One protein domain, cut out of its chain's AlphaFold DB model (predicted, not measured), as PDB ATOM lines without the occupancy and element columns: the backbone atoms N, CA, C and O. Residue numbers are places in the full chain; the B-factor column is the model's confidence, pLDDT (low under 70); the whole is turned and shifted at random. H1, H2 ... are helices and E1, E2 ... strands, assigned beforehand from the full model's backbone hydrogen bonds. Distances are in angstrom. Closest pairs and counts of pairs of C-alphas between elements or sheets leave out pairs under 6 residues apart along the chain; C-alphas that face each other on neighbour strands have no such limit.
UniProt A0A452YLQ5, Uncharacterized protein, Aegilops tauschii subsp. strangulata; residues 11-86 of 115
ATOM      1  N   ILE A  11     126.162 179.723 128.106       93.31
ATOM      2  CA  ILE A  11     127.551 179.310 127.908       93.31
ATOM      3  C   ILE A  11     127.726 178.911 126.438       93.31
ATOM      4  O   ILE A  11     127.066 177.988 125.978       93.31
ATOM      5  N   ALA A  12     128.598 179.613 125.713       92.62
ATOM      6  CA  ALA A  12     128.919 179.313 124.313       92.62
ATOM      7  C   ALA A  12     130.085 178.316 124.150       92.62
ATOM      8  O   ALA A  12     130.382 177.888 123.040       92.62
ATOM      9  N   GLY A  13     130.780 177.988 125.244       92.69
ATOM     10  CA  GLY A  13     131.877 177.024 125.236       92.69
ATOM     11  C   GLY A  13     131.382 175.581 125.142       92.69
ATOM     12  O   GLY A  13     130.302 175.257 125.626       92.69
ATOM     13  N   SER A  14     132.212 174.716 124.567       94.81
ATOM     14  CA  SER A  14     131.997 173.270 124.447       94.81
ATOM     15  C   SER A  14     133.102 172.502 125.164       94.81
ATOM     16  O   SER A  14     134.172 173.064 125.397       94.81
ATOM     17  N   LYS A  15     132.892 171.203 125.418       96.19
ATOM     18  CA  LYS A  15     133.893 170.325 126.051       96.19
ATOM     19  C   LYS A  15     134.306 170.834 127.439       96.19
ATOM     20  O   LYS A  15     135.483 170.997 127.749       96.19
ATOM     21  N   ILE A  16     133.304 171.134 128.267       97.62
ATOM     22  CA  ILE A  16     133.483 171.638 129.632       97.62
ATOM     23  C   ILE A  16     132.757 170.700 130.594       97.62
ATOM     24  O   ILE A  16     131.547 170.509 130.472       97.62
ATOM     25  N   VAL A  17     133.482 170.166 131.580       98.19
ATOM     26  CA  VAL A  17     132.891 169.489 132.741       98.19
ATOM     27  C   VAL A  17     132.904 170.443 133.930       98.19
ATOM     28  O   VAL A  17     133.947 170.993 134.275       98.19
ATOM     29  N   PHE A  18     131.756 170.627 134.580       98.19
ATOM     30  CA  PHE A  18     131.661 171.366 135.838       98.19
ATOM     31  C   PHE A  18     131.674 170.381 137.007       98.19
ATOM     32  O   PHE A  18     130.714 169.642 137.198       98.19
ATOM     33  N   ALA A  19     132.726 170.382 137.817       98.00
ATOM     34  CA  ALA A  19     132.786 169.604 139.052       98.00
ATOM     35  C   ALA A  19     132.751 170.543 140.260       98.00
ATOM     36  O   ALA A  19     133.382 171.596 140.253       98.00
ATOM     37  N   ASN A  20     131.978 170.191 141.288       98.00
ATOM     38  CA  ASN A  20     131.888 170.978 142.516       98.00
ATOM     39  C   ASN A  20     131.894 170.069 143.750       98.00
ATOM     40  O   ASN A  20     131.250 169.018 143.751       98.00
ATOM     41  N   GLY A  21     132.550 170.503 144.827       96.69
ATOM     42  CA  GLY A  21     132.397 169.899 146.151       96.69
ATOM     43  C   GLY A  21     131.072 170.305 146.797       96.69
ATOM     44  O   GLY A  21     130.624 171.444 146.660       96.69
ATOM     45  N   SER A  22     130.420 169.385 147.506       95.81
ATOM     46  CA  SER A  22     129.129 169.653 148.165       95.81
ATOM     47  C   SER A  22     129.175 170.753 149.227       95.81
ATOM     48  O   SER A  22     128.163 171.437 149.408       95.81
ATOM     49  N   GLN A  23     130.330 170.965 149.864       95.00
ATOM     50  CA  GLN A  23     130.550 171.980 150.900       95.00
ATOM     51  C   GLN A  23     131.386 173.173 150.422       95.00
ATOM     52  O   GLN A  23     131.702 174.049 151.225       95.00
ATOM     53  N   ASP A  24     131.750 173.231 149.138       95.81
ATOM     54  CA  ASP A  24     132.401 174.413 148.578       95.81
ATOM     55  C   ASP A  24     131.382 175.563 148.471       95.81
ATOM     56  O   ASP A  24     130.445 175.448 147.677       95.81
ATOM     57  N   PRO A  25     131.531 176.685 149.201       95.88
ATOM     58  CA  PRO A  25     130.622 177.823 149.063       95.88
ATOM     59  C   PRO A  25     130.607 178.394 147.635       95.88
ATOM     60  O   PRO A  25     129.585 178.930 147.197       95.88
ATOM     61  N   TRP A  26     131.695 178.235 146.872       97.06
ATOM     62  CA  TRP A  26     131.795 178.714 145.493       97.06
ATOM     63  C   TRP A  26     130.976 177.899 144.499       97.06
ATOM     64  O   TRP A  26     130.691 178.405 143.409       97.06
ATOM     65  N   ARG A  27     130.498 176.701 144.870       96.81
ATOM     66  CA  ARG A  27     129.653 175.881 143.987       96.81
ATOM     67  C   ARG A  27     128.457 176.671 143.457       96.81
ATOM     68  O   ARG A  27     128.066 176.512 142.306       96.81
ATOM     69  N   HIS A  28     127.886 177.562 144.268       96.00
ATOM     70  CA  HIS A  28     126.686 178.317 143.913       96.00
ATOM     71  C   HIS A  28     126.912 179.336 142.787       96.00
ATOM     72  O   HIS A  28     125.948 179.735 142.139       96.00
ATOM     73  N   ALA A  29     128.166 179.716 142.521       95.12
ATOM     74  CA  ALA A  29     128.540 180.543 141.376       95.12
ATOM     75  C   ALA A  29     128.812 179.718 140.098       95.12
ATOM     76  O   ALA A  29     129.004 180.288 139.027       95.12
ATOM     77  N   SER A  30     128.827 178.388 140.206       95.62
ATOM     78  CA  SER A  30     129.070 177.435 139.119       95.62
ATOM     79  C   SER A  30     127.759 176.885 138.535       95.62
ATOM     80  O   SER A  30     126.657 177.123 139.041       95.62
ATOM     81  N   LYS A  31     127.855 176.097 137.460       95.62
ATOM     82  CA  LYS A  31     126.709 175.391 136.878       95.62
ATOM     83  C   LYS A  31     126.293 174.243 137.798       95.62
ATOM     84  O   LYS A  31     127.011 173.258 137.927       95.62
ATOM     85  N   GLN A  32     125.107 174.349 138.398       94.75
ATOM     86  CA  GLN A  32     124.568 173.339 139.326       94.75
ATOM     87  C   GLN A  32     123.704 172.259 138.658       94.75
ATOM     88  O   GLN A  32     123.510 171.189 139.223       94.75
ATOM     89  N   LYS A  33     123.143 172.538 137.476       95.00
ATOM     90  CA  LYS A  33     122.278 171.600 136.747       95.00
ATOM     91  C   LYS A  33     123.014 171.054 135.534       95.00
ATOM     92  O   LYS A  33     123.404 171.836 134.662       95.00
ATOM     93  N   SER A  34     123.173 169.736 135.496       96.19
ATOM     94  CA  SER A  34     123.776 169.028 134.368       96.19
ATOM     95  C   SER A  34     122.909 169.146 133.110       96.19
ATOM     96  O   SER A  34     121.685 169.251 133.192       96.19
ATOM     97  N   SER A  35     123.555 169.151 131.952       95.19
ATOM     98  CA  SER A  35     122.941 169.050 130.625       95.19
ATOM     99  C   SER A  35     123.841 168.193 129.743       95.19
ATOM    100  O   SER A  35     125.018 168.050 130.055       95.19
ATOM    101  N   GLU A  36     123.306 167.662 128.646       91.88
ATOM    102  CA  GLU A  36     124.033 166.753 127.750       91.88
ATOM    103  C   GLU A  36     125.382 167.322 127.275       91.88
ATOM    104  O   GLU A  36     126.416 166.703 127.490       91.88
ATOM    105  N   GLU A  37     125.397 168.549 126.746       92.75
ATOM    106  CA  GLU A  37     126.621 169.188 126.226       92.75
ATOM    107  C   GLU A  37     127.559 169.746 127.311       92.75
ATOM    108  O   GLU A  37     128.737 170.002 127.066       92.75
ATOM    109  N   LEU A  38     127.026 169.987 128.511       96.44
ATOM    110  CA  LEU A  38     127.723 170.656 129.612       96.44
ATOM    111  C   LEU A  38     127.446 169.879 130.905       96.44
ATOM    112  O   LEU A  38     126.599 170.298 131.710       96.44
ATOM    113  N   PRO A  39     128.099 168.724 131.097       97.81
ATOM    114  CA  PRO A  39     127.900 167.909 132.282       97.81
ATOM    115  C   PRO A  39     128.298 168.681 133.544       97.81
ATOM    116  O   PRO A  39     129.309 169.385 133.584       97.81
ATOM    117  N   SER A  40     127.484 168.541 134.589       97.88
ATOM    118  CA  SER A  40     127.786 169.052 135.925       97.88
ATOM    119  C   SER A  40     127.660 167.942 136.963       97.88
ATOM    120  O   SER A  40     126.651 167.232 136.998       97.88
ATOM    121  N   TYR A  41     128.682 167.807 137.803       98.38
ATOM    122  CA  TYR A  41     128.791 166.794 138.840       98.38
ATOM    123  C   TYR A  41     129.004 167.439 140.207       98.38
ATOM    124  O   TYR A  41     129.830 168.339 140.381       98.38
ATOM    125  N   LEU A  42     128.256 166.946 141.192       97.94
ATOM    126  CA  LEU A  42     128.401 167.320 142.589       97.94
ATOM    127  C   LEU A  42     129.032 166.160 143.355       97.94
ATOM    128  O   LEU A  42     128.518 165.042 143.336       97.94
ATOM    129  N   ILE A  43     130.137 166.434 144.038       97.75
ATOM    130  CA  ILE A  43     130.806 165.476 144.910       97.75
ATOM    131  C   ILE A  43     130.167 165.581 146.295       97.75
ATOM    132  O   ILE A  43     130.505 166.449 147.109       97.75
ATOM    133  N   GLU A  44     129.194 164.711 146.537       96.12
ATOM    134  CA  GLU A  44     128.460 164.635 147.798       96.12
ATOM    135  C   GLU A  44     129.244 163.836 148.842       96.12
ATOM    136  O   GLU A  44     129.310 162.610 148.789       96.12
ATOM    137  N   CYS A  45     129.857 164.549 149.788       93.69
ATOM    138  CA  CYS A  45     130.550 163.976 150.935       93.69
ATOM    139  C   CYS A  45     130.839 165.040 152.002       93.69
ATOM    140  O   CYS A  45     130.884 166.235 151.728       93.69
ATOM    141  N   SER A  46     131.056 164.596 153.237       91.81
ATOM    142  CA  SER A  46     131.618 165.417 154.311       91.81
ATOM    143  C   SER A  46     133.119 165.670 154.097       91.81
ATOM    144  O   SER A  46     133.866 164.771 153.695       91.81
ATOM    145  N   ASN A  47     133.540 166.893 154.406       86.81
ATOM    146  CA  ASN A  47     134.821 167.537 154.130       86.81
ATOM    147  C   ASN A  47     135.164 167.744 152.637       86.81
ATOM    148  O   ASN A  47     136.331 167.908 152.285       86.81
ATOM    149  N   CYS A  48     134.162 167.753 151.756       91.94
ATOM    150  CA  CYS A  48     134.361 167.905 150.313       91.94
ATOM    151  C   CYS A  48     134.166 169.359 149.883       91.94
ATOM    152  O   CYS A  48     133.068 169.787 149.509       91.94
ATOM    153  N   GLY A  49     135.249 170.122 150.034       92.62
ATOM    154  CA  GLY A  49     135.332 171.552 149.757       92.62
ATOM    155  C   GLY A  49     135.834 171.886 148.351       92.62
ATOM    156  O   GLY A  49     135.448 171.272 147.358       92.62
ATOM    157  N   HIS A  50     136.674 172.914 148.265       93.69
ATOM    158  CA  HIS A  50     137.106 173.476 146.990       93.69
ATOM    159  C   HIS A  50     137.994 172.507 146.196       93.69
ATOM    160  O   HIS A  50     138.945 171.943 146.741       93.69
ATOM    161  N   CYS A  51     137.678 172.330 144.908       93.69
ATOM    162  CA  CYS A  51     138.424 171.494 143.954       93.69
ATOM    163  C   CYS A  51     138.730 170.066 144.454       93.69
ATOM    164  O   CYS A  51     139.827 169.543 144.232       93.69
ATOM    165  N   THR A  52     137.787 169.421 145.156       94.69
ATOM    166  CA  THR A  52     137.968 168.062 145.707       94.69
ATOM    167  C   THR A  52     138.244 167.002 144.634       94.69
ATOM    168  O   THR A  52     138.984 166.055 144.890       94.69
ATOM    169  N   ASP A  53     137.709 167.160 143.423       94.94
ATOM    170  CA  ASP A  53     138.027 166.322 142.260       94.94
ATOM    171  C   ASP A  53     139.527 166.310 141.939       94.94
ATOM    172  O   ASP A  53     140.060 165.266 141.564       94.94
ATOM    173  N   ILE A  54     140.233 167.421 142.150       92.94
ATOM    174  CA  ILE A  54     141.677 167.522 141.911       92.94
ATOM    175  C   ILE A  54     142.447 167.158 143.184       92.94
ATOM    176  O   ILE A  54     143.274 166.248 143.173       92.94
ATOM    177  N   SER A  55     142.160 167.831 144.298       90.94
ATOM    178  CA  SER A  55     142.984 167.778 145.513       90.94
ATOM    179  C   SER A  55     142.652 166.632 146.475       90.94
ATOM    180  O   SER A  55     143.481 166.302 147.323       90.94
ATOM    181  N   GLY A  56     141.477 166.005 146.378       91.25
ATOM    182  CA  GLY A  56     140.976 165.125 147.439       91.25
ATOM    183  C   GLY A  56     140.726 165.898 148.743       91.25
ATOM    184  O   GLY A  56     140.360 167.074 148.705       91.25
ATOM    185  N   CYS A  57     140.922 165.250 149.896       90.44
ATOM    186  CA  CYS A  57     140.705 165.857 151.213       90.44
ATOM    187  C   CYS A  57     141.901 165.609 152.158       90.44
ATOM    188  O   CYS A  57     142.511 164.547 152.101       90.44
ATOM    189  N   PRO A  58     142.229 166.528 153.087       84.88
ATOM    190  CA  PRO A  58     141.902 167.952 153.043       84.88
ATOM    191  C   PRO A  58     142.644 168.649 151.888       84.88
ATOM    192  O   PRO A  58     143.675 168.171 151.426       84.88
ATOM    193  N   GLN A  59     142.145 169.804 151.438       82.19
ATOM    194  CA  GLN A  59     142.774 170.572 150.352       82.19
ATOM    195  C   GLN A  59     144.197 171.051 150.707       82.19
ATOM    196  O   GLN A  59     145.059 171.151 149.835       82.19
ATOM    197  N   ALA A  60     144.435 171.353 151.986       83.69
ATOM    198  CA  ALA A  60     145.714 171.826 152.498       83.69
ATOM    199  C   ALA A  60     146.199 170.948 153.670       83.69
ATOM    200  O   ALA A  60     145.391 170.607 154.539       83.69
ATOM    201  N   PRO A  61     147.505 170.622 153.737       85.56
ATOM    202  CA  PRO A  61     148.525 170.890 152.716       85.56
ATOM    203  C   PRO A  61     148.267 170.089 151.429       85.56
ATOM    204  O   PRO A  61     147.780 168.961 151.476       85.56
ATOM    205  N   SER A  62     148.579 170.685 150.276       81.12
ATOM    206  CA  SER A  62     148.345 170.056 148.975       81.12
ATOM    207  C   SER A  62     149.300 168.884 148.754       81.12
ATOM    208  O   SER A  62     150.513 169.051 148.881       81.12
ATOM    209  N   ASN A  63     148.768 167.732 148.348       83.00
ATOM    210  CA  ASN A  63     149.554 166.567 147.943       83.00
ATOM    211  C   ASN A  63     149.446 166.382 146.424       83.00
ATOM    212  O   ASN A  63     148.362 166.546 145.860       83.00
ATOM    213  N   ILE A  64     150.549 166.032 145.757       83.00
ATOM    214  CA  ILE A  64     150.538 165.732 144.316       83.00
ATOM    215  C   ILE A  64     149.585 164.552 144.066       83.00
ATOM    216  O   ILE A  64     149.682 163.528 144.736       83.00
ATOM    217  N   GLY A  65     148.644 164.715 143.130       78.38
ATOM    218  CA  GLY A  65     147.594 163.731 142.815       78.38
ATOM    219  C   GLY A  65     146.364 163.767 143.736       78.38
ATOM    220  O   GLY A  65     145.317 163.206 143.397       78.38
ATOM    221  N   GLY A  66     146.456 164.465 144.870       86.62
ATOM    222  CA  GLY A  66     145.409 164.503 145.885       86.62
ATOM    223  C   GLY A  66     145.151 163.149 146.555       86.62
ATOM    224  O   GLY A  66     145.561 162.098 146.069       86.62
ATOM    225  N   ASP A  67     144.443 163.162 147.683       90.06
ATOM    226  CA  ASP A  67     144.136 161.946 148.446       90.06
ATOM    227  C   ASP A  67     142.633 161.854 148.727       90.06
ATOM    228  O   ASP A  67     142.096 162.553 149.587       90.06
ATOM    229  N   SER A  68     141.929 161.009 147.967       92.69
ATOM    230  CA  SER A  68     140.493 160.792 148.163       92.69
ATOM    231  C   SER A  68     140.187 159.876 149.347       92.69
ATOM    232  O   SER A  68     139.077 159.948 149.865       92.69
ATOM    233  N   SER A  69     141.148 159.072 149.828       92.38
ATOM    234  CA  SER A  69     140.948 158.138 150.953       92.38
ATOM    235  C   SER A  69     140.641 158.847 152.276       92.38
ATOM    236  O   SER A  69     140.059 158.269 153.188       92.38
ATOM    237  N   LYS A  70     141.004 160.129 152.353       89.88
ATOM    238  CA  LYS A  70     140.766 161.026 153.487       89.88
ATOM    239  C   LYS A  70     139.466 161.824 153.376       89.88
ATOM    240  O   LYS A  70     139.132 162.578 154.290       89.88
ATOM    241  N   CYS A  71     138.744 161.704 152.264       92.38
ATOM    242  CA  CYS A  71     137.380 162.207 152.161       92.38
ATOM    243  C   CYS A  71     136.429 161.220 152.840       92.38
ATOM    244  O   CYS A  71     136.686 160.021 152.873       92.38
ATOM    245  N   SER A  72     135.295 161.700 153.349       94.88
ATOM    246  CA  SER A  72     134.317 160.800 153.986       94.88
ATOM    247  C   SER A  72     133.662 159.803 153.022       94.88
ATOM    248  O   SER A  72     133.174 158.771 153.471       94.88
ATOM    249  N   SER A  73     133.660 160.090 151.716       96.19
ATOM    250  CA  SER A  73     133.362 159.106 150.673       96.19
ATOM    251  C   SER A  73     134.404 159.206 149.557       96.19
ATOM    252  O   SER A  73     134.264 160.027 148.643       96.19
ATOM    253  N   PRO A  74     135.459 158.381 149.613       95.88
ATOM    254  CA  PRO A  74     136.425 158.264 148.528       95.88
ATOM    255  C   PRO A  74     135.760 157.855 147.205       95.88
ATOM    256  O   PRO A  74     136.180 158.285 146.132       95.88
ATOM    257  N   GLU A  75     134.689 157.062 147.267       97.12
ATOM    258  CA  GLU A  75     133.935 156.573 146.112       97.12
ATOM    259  C   GLU A  75     133.247 157.716 145.367       97.12
ATOM    260  O   GLU A  75     133.288 157.738 144.137       97.12
ATOM    261  N   ALA A  76     132.663 158.687 146.079       97.25
ATOM    262  CA  ALA A  76     132.047 159.861 145.463       97.25
ATOM    263  C   ALA A  76     133.076 160.681 144.667       97.25
ATOM    264  O   ALA A  76     132.819 161.066 143.525       97.25
ATOM    265  N   VAL A  77     134.270 160.888 145.237       96.00
ATOM    266  CA  VAL A  77     135.374 161.603 144.574       96.00
ATOM    267  C   VAL A  77     135.877 160.821 143.363       96.00
ATOM    268  O   VAL A  77     135.981 161.366 142.265       96.00
ATOM    269  N   ASN A  78     136.158 159.528 143.537       96.62
ATOM    270  CA  ASN A  78     136.693 158.674 142.478       96.62
ATOM    271  C   ASN A  78     135.695 158.490 141.328       96.62
ATOM    272  O   ASN A  78     136.102 158.439 140.169       96.62
ATOM    273  N   LYS A  79     134.390 158.455 141.624       98.06
ATOM    274  CA  LYS A  79     133.329 158.440 140.613       98.06
ATOM    275  C   LYS A  79     133.396 159.680 139.723       98.06
ATOM    276  O   LYS A  79     133.412 159.533 138.506       98.06
ATOM    277  N   VAL A  80     133.474 160.875 140.310       97.94
ATOM    278  CA  VAL A  80     133.544 162.125 139.532       97.94
ATOM    279  C   VAL A  80     134.866 162.237 138.770       97.94
ATOM    280  O   VAL A  80     134.850 162.603 137.599       97.94
ATOM    281  N   ARG A  81     135.995 161.829 139.365       97.38
ATOM    282  CA  ARG A  81     137.287 161.737 138.658       97.38
ATOM    283  C   ARG A  81     137.200 160.843 137.423       97.38
ATOM    284  O   ARG A  81     137.658 161.240 136.359       97.38
ATOM    285  N   LYS A  82     136.574 159.669 137.551       98.31
ATOM    286  CA  LYS A  82     136.358 158.766 136.417       98.31
ATOM    287  C   LYS A  82     135.492 159.415 135.340       98.31
ATOM    288  O   LYS A  82     135.879 159.395 134.185       98.31
ATOM    289  N   GLN A  83     134.385 160.056 135.717       98.31
ATOM    290  CA  GLN A  83     133.528 160.767 134.762       98.31
ATOM    291  C   GLN A  83     134.292 161.861 134.003       98.31
ATOM    292  O   GLN A  83     134.100 162.014 132.802       98.31
ATOM    293  N   ILE A  84     135.168 162.611 134.681       98.19
ATOM    294  CA  ILE A  84     136.025 163.621 134.042       98.19
ATOM    295  C   ILE A  84     136.987 162.965 133.043       98.19
ATOM    296  O   ILE A  84     137.097 163.446 131.919       98.19
ATOM    297  N   VAL A  85     137.655 161.873 133.431       98.19
ATOM    298  CA  VAL A  85     138.565 161.130 132.543       98.19
ATOM    299  C   VAL A  85     137.821 160.583 131.327       98.19
ATOM    300  O   VAL A  85     138.285 160.799 130.216       98.19
ATOM    301  N   ASP A  86     136.640 159.986 131.508       98.25
ATOM    302  CA  ASP A  86     135.830 159.446 130.411       98.25
ATOM    303  C   ASP A  86     135.485 160.540 129.369       98.25
ATOM    304  O   ASP A  86     135.550 160.301 128.164       98.25
TER     305      ASP A  86
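This is residues 11 to 86 of the 115 residues of an uncharacterized protein of Aegilops tauschii subsp. strangulata (UniProt A0A452YLQ5). With little regular structure, the domain is mostly loops around a short pair of parallel strands, E1 and E2; H3, the longest helix, packs on this pair, mainly on E2. The 76 printed residues, 30 in named elements, are mixed and run E1, H1, E2, H2, H3. The whole is compact, with a radius of gyration of the C-alphas of 12.1 A and spans of 35 by 26 by 19 A.

E1, residues 18 to 21, begins at C-alpha (131.661, 171.366, 135.838). H1 is 25 to 29, E2 40 to 43, H2 52 to 55. H3, residues 74 to 86, is 18.2 A long and ends at C-alpha (135.830, 159.446, 130.411).

E1 and E2 are parallel at 18 degrees; N 41 and O 18 are 2.8 A apart. E1, H1, E2 form a strand-helix-strand unit, parallel strands with a helix between, its crossover right-handed. The closest C-alphas of E2 and H3 are Ile 43 and Ala 76, 5.8 A. H2 touches H3, with residues 77 to 81 of H3 alone; C-alphas 53 and 81 are closest, 5.9 A. H1 and H3 are apart. In H3 every O i to N i+4 pair is within hydrogen-bond range; in H1 0 of 1, with 1 of 2 O i to N i+3 pairs; H2 is too short for an i+4 pair.

The link H2 to H3 is long, 18 residues. The printed part has no cut, and no printed residue is under 70 in pLDDT.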